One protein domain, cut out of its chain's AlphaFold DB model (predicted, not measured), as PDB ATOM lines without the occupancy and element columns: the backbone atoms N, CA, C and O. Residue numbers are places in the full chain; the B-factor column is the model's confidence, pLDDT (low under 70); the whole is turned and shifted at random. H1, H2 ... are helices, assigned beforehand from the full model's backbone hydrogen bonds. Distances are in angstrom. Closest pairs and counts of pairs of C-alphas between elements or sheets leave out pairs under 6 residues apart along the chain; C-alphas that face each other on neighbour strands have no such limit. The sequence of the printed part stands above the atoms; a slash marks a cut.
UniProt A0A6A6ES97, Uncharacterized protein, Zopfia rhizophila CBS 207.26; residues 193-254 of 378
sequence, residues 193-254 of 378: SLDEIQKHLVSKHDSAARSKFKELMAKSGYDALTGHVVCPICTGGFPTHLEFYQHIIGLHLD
ATOM      1  N   SER A 193     251.342 139.846 244.795       80.69
ATOM      2  CA  SER A 193     251.638 139.974 243.359       80.69
ATOM      3  C   SER A 193     250.723 141.011 242.704       80.69
ATOM      4  O   SER A 193     249.540 141.094 243.043       80.69
ATOM      5  N   LEU A 194     251.249 141.756 241.728       79.00
ATOM      6  CA  LEU A 194     250.451 142.663 240.904       79.00
ATOM      7  C   LEU A 194     249.400 141.937 240.067       79.00
ATOM      8  O   LEU A 194     248.362 142.524 239.783       79.00
ATOM      9  N   ASP A 195     249.589 140.654 239.757       85.06
ATOM     10  CA  ASP A 195     248.605 139.869 239.001       85.06
ATOM     11  C   ASP A 195     247.247 139.779 239.721       85.06
ATOM     12  O   ASP A 195     246.209 139.584 239.091       85.06
ATOM     13  N   GLU A 196     247.212 139.991 241.042       88.56
ATOM     14  CA  GLU A 196     245.968 140.060 241.814       88.56
ATOM     15  C   GLU A 196     245.041 141.192 241.350       88.56
ATOM     16  O   GLU A 196     243.819 141.059 241.445       88.56
ATOM     17  N   ILE A 197     245.579 142.280 240.783       87.50
ATOM     18  CA  ILE A 197     244.739 143.338 240.214       87.50
ATOM     19  C   ILE A 197     244.082 142.892 238.906       87.50
ATOM     20  O   ILE A 197     242.913 143.201 238.694       87.50
ATOM     21  N   GLN A 198     244.770 142.106 238.071       92.06
ATOM     22  CA  GLN A 198     244.191 141.544 236.846       92.06
ATOM     23  C   GLN A 198     243.114 140.519 237.194       92.06
ATOM     24  O   GLN A 198     242.005 140.575 236.663       92.06
ATOM     25  N   LYS A 199     243.391 139.640 238.168       93.81
ATOM     26  CA  LYS A 199     242.397 138.697 238.701       93.81
ATOM     27  C   LYS A 199     241.180 139.433 239.250       93.81
ATOM     28  O   LYS A 199     240.052 139.039 238.962       93.81
ATOM     29  N   HIS A 200     241.377 140.515 240.005       94.81
ATOM     30  CA  HIS A 200     240.283 141.364 240.474       94.81
ATOM     31  C   HIS A 200     239.495 141.972 239.307       94.81
ATOM     32  O   HIS A 200     238.268 141.875 239.293       94.81
ATOM     33  N   LEU A 201     240.184 142.560 238.324       94.06
ATOM     34  CA  LEU A 201     239.570 143.188 237.157       94.06
ATOM     35  C   LEU A 201     238.679 142.210 236.394       94.06
ATOM     36  O   LEU A 201     237.545 142.554 236.091       94.06
ATOM     37  N   VAL A 202     239.154 140.993 236.137       93.81
ATOM     38  CA  VAL A 202     238.411 139.994 235.355       93.81
ATOM     39  C   VAL A 202     237.315 139.306 236.177       93.81
ATOM     40  O   VAL A 202     236.247 139.015 235.645       93.81
ATOM     41  N   SER A 203     237.538 139.052 237.471       95.25
ATOM     42  CA  SER A 203     236.575 138.312 238.308       95.25
ATOM     43  C   SER A 203     235.473 139.175 238.922       95.25
ATOM     44  O   SER A 203     234.411 138.654 239.261       95.25
ATOM     45  N   LYS A 204     235.720 140.476 239.127       96.12
ATOM     46  CA  LYS A 204     234.767 141.398 239.768       96.12
ATOM     47  C   LYS A 204     234.145 142.400 238.804       96.12
ATOM     48  O   LYS A 204     233.170 143.038 239.188       96.12
ATOM     49  N   HIS A 205     234.664 142.513 237.579       95.12
ATOM     50  CA  HIS A 205     234.124 143.399 236.550       95.12
ATOM     51  C   HIS A 205     234.022 142.663 235.213       95.12
ATOM     52  O   HIS A 205     235.016 142.205 234.645       95.12
ATOM     53  N   ASP A 206     232.805 142.566 234.685       94.62
ATOM     54  CA  ASP A 206     232.589 141.970 233.371       94.62
ATOM     55  C   ASP A 206     233.232 142.815 232.249       94.62
ATOM     56  O   ASP A 206     233.683 143.953 232.440       94.62
ATOM     57  N   SER A 207     233.334 142.234 231.052       93.94
ATOM     58  CA  SER A 207     233.944 142.909 229.899       93.94
ATOM     59  C   SER A 207     233.180 144.172 229.495       93.94
ATOM     60  O   SER A 207     233.799 145.148 229.069       93.94
ATOM     61  N   ALA A 208     231.856 144.199 229.671       93.69
ATOM     62  CA  ALA A 208     231.024 145.358 229.366       93.69
ATOM     63  C   ALA A 208     231.306 146.534 230.319       93.69
ATOM     64  O   ALA A 208     231.478 147.668 229.866       93.69
ATOM     65  N   ALA A 209     231.408 146.283 231.627       91.69
ATOM     66  CA  ALA A 209     231.741 147.276 232.644       91.69
ATOM     67  C   ALA A 209     233.157 147.821 232.450       91.69
ATOM     68  O   ALA A 209     233.348 149.037 232.489       91.69
ATOM     69  N   ARG A 210     234.138 146.956 232.163       94.88
ATOM     70  CA  ARG A 210     235.514 147.382 231.853       94.88
ATOM     71  C   ARG A 210     235.586 148.218 230.576       94.88
ATOM     72  O   ARG A 210     236.249 149.253 230.559       94.88
ATOM     73  N   SER A 211     234.842 147.836 229.537       95.44
ATOM     74  CA  SER A 211     234.811 148.554 228.254       95.44
ATOM     75  C   SER A 211     234.262 149.977 228.367       95.44
ATOM     76  O   SER A 211     234.736 150.867 227.660       95.44
ATOM     77  N   LYS A 212     233.329 150.236 229.297       95.62
ATOM     78  CA  LYS A 212     232.855 151.604 229.592       95.62
ATOM     79  C   LYS A 212     233.984 152.532 230.053       95.62
ATOM     80  O   LYS A 212     233.910 153.732 229.816       95.62
ATOM     81  N   PHE A 213     235.030 151.981 230.669       94.25
ATOM     82  CA  PHE A 213     236.191 152.716 231.170       94.25
ATOM     83  C   PHE A 213     237.469 152.415 230.373       94.25
ATOM     84  O   PHE A 213     238.565 152.524 230.916       94.25
ATOM     85  N   LYS A 214     237.354 152.052 229.084       92.88
ATOM     86  CA  LYS A 214     238.489 151.603 228.254       92.88
ATOM     87  C   LYS A 214     239.687 152.557 228.238       92.88
ATOM     88  O   LYS A 214     240.824 152.105 228.274       92.88
ATOM     89  N   GLU A 215     239.449 153.867 228.225       90.06
ATOM     90  CA  GLU A 215     240.522 154.867 228.206       90.06
ATOM     91  C   GLU A 215     241.268 154.918 229.540       90.06
ATOM     92  O   GLU A 215     242.489 155.046 229.570       90.06
ATOM     93  N   LEU A 216     240.540 154.783 230.650       86.56
ATOM     94  CA  LEU A 216     241.125 154.759 231.986       86.56
ATOM     95  C   LEU A 216     241.871 153.443 232.235       86.56
ATOM     96  O   LEU A 216     242.980 153.464 232.757       86.56
ATOM     97  N   MET A 217     241.310 152.323 231.772       89.06
ATOM     98  CA  MET A 217     241.974 151.017 231.748       89.06
ATOM     99  C   MET A 217     243.302 151.092 230.982       89.06
ATOM    100  O   MET A 217     244.341 150.736 231.536       89.06
ATOM    101  N   ALA A 218     243.287 151.650 229.767       86.00
ATOM    102  CA  ALA A 218     244.483 151.817 228.943       86.00
ATOM    103  C   ALA A 218     245.526 152.728 229.610       86.00
ATOM    104  O   ALA A 218     246.703 152.376 229.660       86.00
ATOM    105  N   LYS A 219     245.110 153.857 230.206       78.25
ATOM    106  CA  LYS A 219     246.008 154.736 230.982       78.25
ATOM    107  C   LYS A 219     246.662 154.004 232.156       78.25
ATOM    108  O   LYS A 219     247.832 154.243 232.454       78.25
ATOM    109  N   SER A 220     245.925 153.104 232.802       80.12
ATOM    110  CA  SER A 220     246.430 152.252 233.881       80.12
ATOM    111  C   SER A 220     247.202 151.019 233.400       80.12
ATOM    112  O   SER A 220     247.724 150.293 234.242       80.12
ATOM    113  N   GLY A 221     247.326 150.812 232.084       85.56
ATOM    114  CA  GLY A 221     248.133 149.746 231.491       85.56
ATOM    115  C   GLY A 221     247.410 148.413 231.313       85.56
ATOM    116  O   GLY A 221     248.073 147.383 231.226       85.56
ATOM    117  N   TYR A 222     246.076 148.412 231.272       92.62
ATOM    118  CA  TYR A 222     245.272 147.199 231.132       92.62
ATOM    119  C   TYR A 222     244.361 147.253 229.909       92.62
ATOM    120  O   TYR A 222     243.732 148.273 229.622       92.62
ATOM    121  N   ASP A 223     244.221 146.119 229.232       94.12
ATOM    122  CA  ASP A 223     243.244 145.953 228.166       94.12
ATOM    123  C   ASP A 223     241.829 145.798 228.746       94.12
ATOM    124  O   ASP A 223     241.577 145.019 229.672       94.12
ATOM    125  N   ALA A 224     240.873 146.539 228.192       94.25
ATOM    126  CA  ALA A 224     239.514 146.582 228.719       94.25
ATOM    127  C   ALA A 224     238.737 145.275 228.489       94.25
ATOM    128  O   ALA A 224     237.835 144.962 229.264       94.25
ATOM    129  N   LEU A 225     239.086 144.498 227.460       93.44
ATOM    130  CA  LEU A 225     238.377 143.269 227.097       93.44
ATOM    131  C   LEU A 225     238.938 142.063 227.851       93.44
ATOM    132  O   LEU A 225     238.205 141.339 228.530       93.44
ATOM    133  N   THR A 226     240.253 141.899 227.823       94.12
ATOM    134  CA  THR A 226     240.973 140.748 228.382       94.12
ATOM    135  C   THR A 226     241.427 140.967 229.822       94.12
ATOM    136  O   THR A 226     241.491 140.014 230.588       94.12
ATOM    137  N   GLY A 227     241.696 142.212 230.231       91.69
ATOM    138  CA  GLY A 227     242.331 142.510 231.520       91.69
ATOM    139  C   GLY A 227     243.833 142.204 231.539       91.69
ATOM    140  O   GLY A 227     244.455 142.249 232.600       91.69
ATOM    141  N   HIS A 228     244.419 141.880 230.384       94.06
ATOM    142  CA  HIS A 228     245.857 141.703 230.228       94.06
ATOM    143  C   HIS A 228     246.598 143.027 230.400       94.06
ATOM    144  O   HIS A 228     246.049 144.098 230.134       94.06
ATOM    145  N   VAL A 229     247.851 142.940 230.842       88.94
ATOM    146  CA  VAL A 229     248.766 144.080 230.869       88.94
ATOM    147  C   VAL A 229     249.100 144.463 229.432       88.94
ATOM    148  O   VAL A 229     249.405 143.592 228.625       88.94
ATOM    149  N   VAL A 230     249.049 145.749 229.100       88.75
ATOM    150  CA  VAL A 230     249.366 146.249 227.756       88.75
ATOM    151  C   VAL A 230     250.660 147.041 227.806       88.75
ATOM    152  O   VAL A 230     250.792 147.978 228.595       88.75
ATOM    153  N   CYS A 231     251.610 146.693 226.938       81.94
ATOM    154  CA  CYS A 231     252.817 147.483 226.773       81.94
ATOM    155  C   CYS A 231     252.462 148.849 226.180       81.94
ATOM    156  O   CYS A 231     251.894 148.911 225.090       81.94
ATOM    157  N   PRO A 232     252.818 149.958 226.845       75.12
ATOM    158  CA  PRO A 232     252.454 151.283 226.361       75.12
ATOM    159  C   PRO A 232     253.247 151.719 225.115       75.12
ATOM    160  O   PRO A 232     252.879 152.715 224.508       75.12
ATOM    161  N   ILE A 233     254.299 150.979 224.737       74.88
ATOM    162  CA  ILE A 233     255.216 151.314 223.635       74.88
ATOM    163  C   ILE A 233     254.805 150.582 222.355       74.88
ATOM    164  O   ILE A 233     254.503 151.204 221.343       74.88
ATOM    165  N   CYS A 234     254.756 149.246 222.400       82.31
ATOM    166  CA  CYS A 234     254.441 148.412 221.236       82.31
ATOM    167  C   CYS A 234     253.011 147.859 221.241       82.31
ATOM    168  O   CYS A 234     252.638 147.132 220.324       82.31
ATOM    169  N   THR A 235     252.209 148.161 222.267       85.38
ATOM    170  CA  THR A 235     250.820 147.687 222.443       85.38
ATOM    171  C   THR A 235     250.642 146.172 222.606       85.38
ATOM    172  O   THR A 235     249.513 145.686 222.615       85.38
ATOM    173  N   GLY A 236     251.729 145.413 222.802       87.38
ATOM    174  CA  GLY A 236     251.665 143.982 223.112       87.38
ATOM    175  C   GLY A 236     250.869 143.702 224.394       87.38
ATOM    176  O   GLY A 236     250.971 144.456 225.361       87.38
ATOM    177  N   GLY A 237     250.070 142.632 224.398       91.38
ATOM    178  CA  GLY A 237     249.266 142.210 225.548       91.38
ATOM    179  C   GLY A 237     249.885 141.020 226.281       91.38
ATOM    180  O   GLY A 237     250.297 140.056 225.640       91.38
ATOM    181  N   PHE A 238     249.900 141.065 227.613       90.88
ATOM    182  CA  PHE A 238     250.552 140.078 228.473       90.88
ATOM    183  C   PHE A 238     249.605 139.585 229.580       90.88
ATOM    184  O   PHE A 238     249.011 140.399 230.299       90.88
ATOM    185  N   PRO A 239     249.453 138.264 229.762       89.38
ATOM    186  CA  PRO A 239     248.583 137.695 230.787       89.38
ATOM    187  C   PRO A 239     249.105 137.920 232.210       89.38
ATOM    188  O   PRO A 239     248.298 137.970 233.136       89.38
ATOM    189  N   THR A 240     250.415 138.113 232.393       83.94
ATOM    190  CA  THR A 240     251.045 138.356 233.700       83.94
ATOM    191  C   THR A 240     251.959 139.581 233.671       83.94
ATOM    192  O   THR A 240     252.516 139.936 232.628       83.94
ATOM    193  N   HIS A 241     252.168 140.217 234.829       79.75
ATOM    194  CA  HIS A 241     253.126 141.324 234.935       79.75
ATOM    195  C   HIS A 241     254.570 140.853 234.704       79.75
ATOM    196  O   HIS A 241     255.373 141.621 234.184       79.75
ATOM    197  N   LEU A 242     254.904 139.599 235.034       76.38
ATOM    198  CA  LEU A 242     256.241 139.040 234.801       76.38
ATOM    199  C   LEU A 242     256.588 138.987 233.307       76.38
ATOM    200  O   LEU A 242     257.674 139.415 232.923       76.38
ATOM    201  N   GLU A 243     255.669 138.500 232.473       80.38
ATOM    202  CA  GLU A 243     255.864 138.457 231.018       80.38
ATOM    203  C   GLU A 243     255.991 139.864 230.431       80.38
ATOM    204  O   GLU A 243     256.866 140.118 229.603       80.38
ATOM    205  N   PHE A 244     255.186 140.808 230.924       78.81
ATOM    206  CA  PHE A 244     255.326 142.219 230.571       78.81
ATOM    207  C   PHE A 244     256.711 142.779 230.954       78.81
ATOM    208  O   PHE A 244     257.336 143.475 230.152       78.81
ATOM    209  N   TYR A 245     257.236 142.457 232.140       69.00
ATOM    210  CA  TYR A 245     258.568 142.910 232.562       69.00
ATOM    211  C   TYR A 245     259.677 142.343 231.684       69.00
ATOM    212  O   TYR A 245     260.564 143.079 231.252       69.00
ATOM    213  N   GLN A 246     259.617 141.044 231.401       68.69
ATOM    214  CA  GLN A 246     260.561 140.371 230.515       68.69
ATOM    215  C   GLN A 246     260.537 140.984 229.115       68.69
ATOM    216  O   GLN A 246     261.590 141.187 228.514       68.69
ATOM    217  N   HIS A 247     259.351 141.344 228.627       76.19
ATOM    218  CA  HIS A 247     259.177 142.042 227.364       76.19
ATOM    219  C   HIS A 247     259.825 143.436 227.362       76.19
ATOM    220  O   HIS A 247     260.604 143.735 226.457       76.19
ATOM    221  N   ILE A 248     259.558 144.274 228.372       67.44
ATOM    222  CA  ILE A 248     260.163 145.615 228.468       67.44
ATOM    223  C   ILE A 248     261.690 145.517 228.535       67.44
ATOM    224  O   ILE A 248     262.382 146.222 227.807       67.44
ATOM    225  N   ILE A 249     262.225 144.612 229.357       61.78
ATOM    226  CA  ILE A 249     263.675 144.441 229.511       61.78
ATOM    227  C   ILE A 249     264.316 143.896 228.228       61.78
ATOM    228  O   ILE A 249     265.372 144.370 227.815       61.78
ATOM    229  N   GLY A 250     263.685 142.903 227.600       59.16
ATOM    230  CA  GLY A 250     264.246 142.202 226.449       59.16
ATOM    231  C   GLY A 250     264.125 142.951 225.123       59.16
ATOM    232  O   GLY A 250     265.001 142.796 224.282       59.16
ATOM    233  N   LEU A 251     263.060 143.736 224.919       70.62
ATOM    234  CA  LEU A 251     262.793 144.404 223.636       70.62
ATOM    235  C   LEU A 251     262.913 145.924 223.687       70.62
ATOM    236  O   LEU A 251     263.264 146.523 222.678       70.62
ATOM    237  N   HIS A 252     262.628 146.548 224.831       64.75
ATOM    238  CA  HIS A 252     262.633 148.009 224.949       64.75
ATOM    239  C   HIS A 252     263.844 148.556 225.704       64.75
ATOM    240  O   HIS A 252     264.107 149.747 225.622       64.75
ATOM    241  N   LEU A 253     264.594 147.712 226.419       58.09
ATOM    242  CA  LEU A 253     265.839 148.094 227.098       58.09
ATOM    243  C   LEU A 253     267.096 147.445 226.490       58.09
ATOM    244  O   LEU A 253     268.187 147.716 226.983       58.09
ATOM    245  N   ASP A 254     266.945 146.605 225.453       53.44
ATOM    246  CA  ASP A 254     268.023 145.892 224.731       53.44
ATOM    247  C   ASP A 254     269.100 145.289 225.660       53.44
ATOM    248  O   ASP A 254     270.307 145.336 225.406       53.44
TER     249      ASP A 254
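Overview. This is residues 193 to 254 of the 378 residues of an uncharacterized protein of Zopfia rhizophila CBS 207.26 (UniProt A0A6A6ES97). Three helices, H1, H2 and H3, make the three sides of an open U at one end of an elongated model, while H4 reaches away from it at the other end. Between them runs a long loop, residues 220 to 240, which turns into the mouth of the U around residues 222 to 227 and then folds back on itself in a small strand-like pairing, residues 229 to 230 with 237 to 238, before H4. The printed part has 62 residues with four named helices, in the order H1, H2, H3, H4, and no named strand; its class is all helix, with 34 residues in helices. It is compact, with a radius of gyration of the C-alphas of 11.7 A, and its C-alphas span 37 by 23 by 13 A.

Along the chain. H1 holds residues 195 to 204 and is 13.9 A long from first to last C-alpha, beginning at C-alpha 195 at (248.605, 139.869, 239.001). H2 holds residues 207 to 212 and is 8.8 A long. H3 holds residues 214 to 219, is 8.6 A long, and ends at C-alpha 219 at (246.008, 154.736, 230.982). H4, the longest helix, holds residues 241 to 252 and is 15.3 A long, ending at C-alpha 252 at (262.633, 148.009, 224.949).

Arrangement. H1 and H2 are close but not clearly touching, and their lines are about perpendicular at 85 degrees; their closest C-alphas, those of Leu 201 and Arg 210, are 7.9 A apart. H2 and H3 are also close but not clearly touching, about perpendicular at 76 degrees; their closest C-alphas, those of Arg 210 and Met 217, are 7.4 A apart. H1 and H3 are apart. H4 is close to H1 but not clearly touching it, at a steep tilt of 56 degrees, opposite ways; their closest C-alphas, those of Asp 195 and His 241, are 6.3 A apart. H4 is apart from H2 and from H3. Residues 229 to 230 and 237 to 238 are paired antiparallel, as strands are. In H1, H2, H3 and H4 every O i to N i+4 pair is within hydrogen-bond range.

Size, cuts and confidence. The two C-alphas farthest apart, those of Ala 208 and Asp 254, are 37.3 A apart. The printed part has no cut. The links H1 to H2 and H2 to H3 are tight, and the link H3 to H4, with 21 residues, is long. The mean pLDDT of the printed part is 84.8; residues 245 to 246, 248 to 250 and 252 to 254 are under 70.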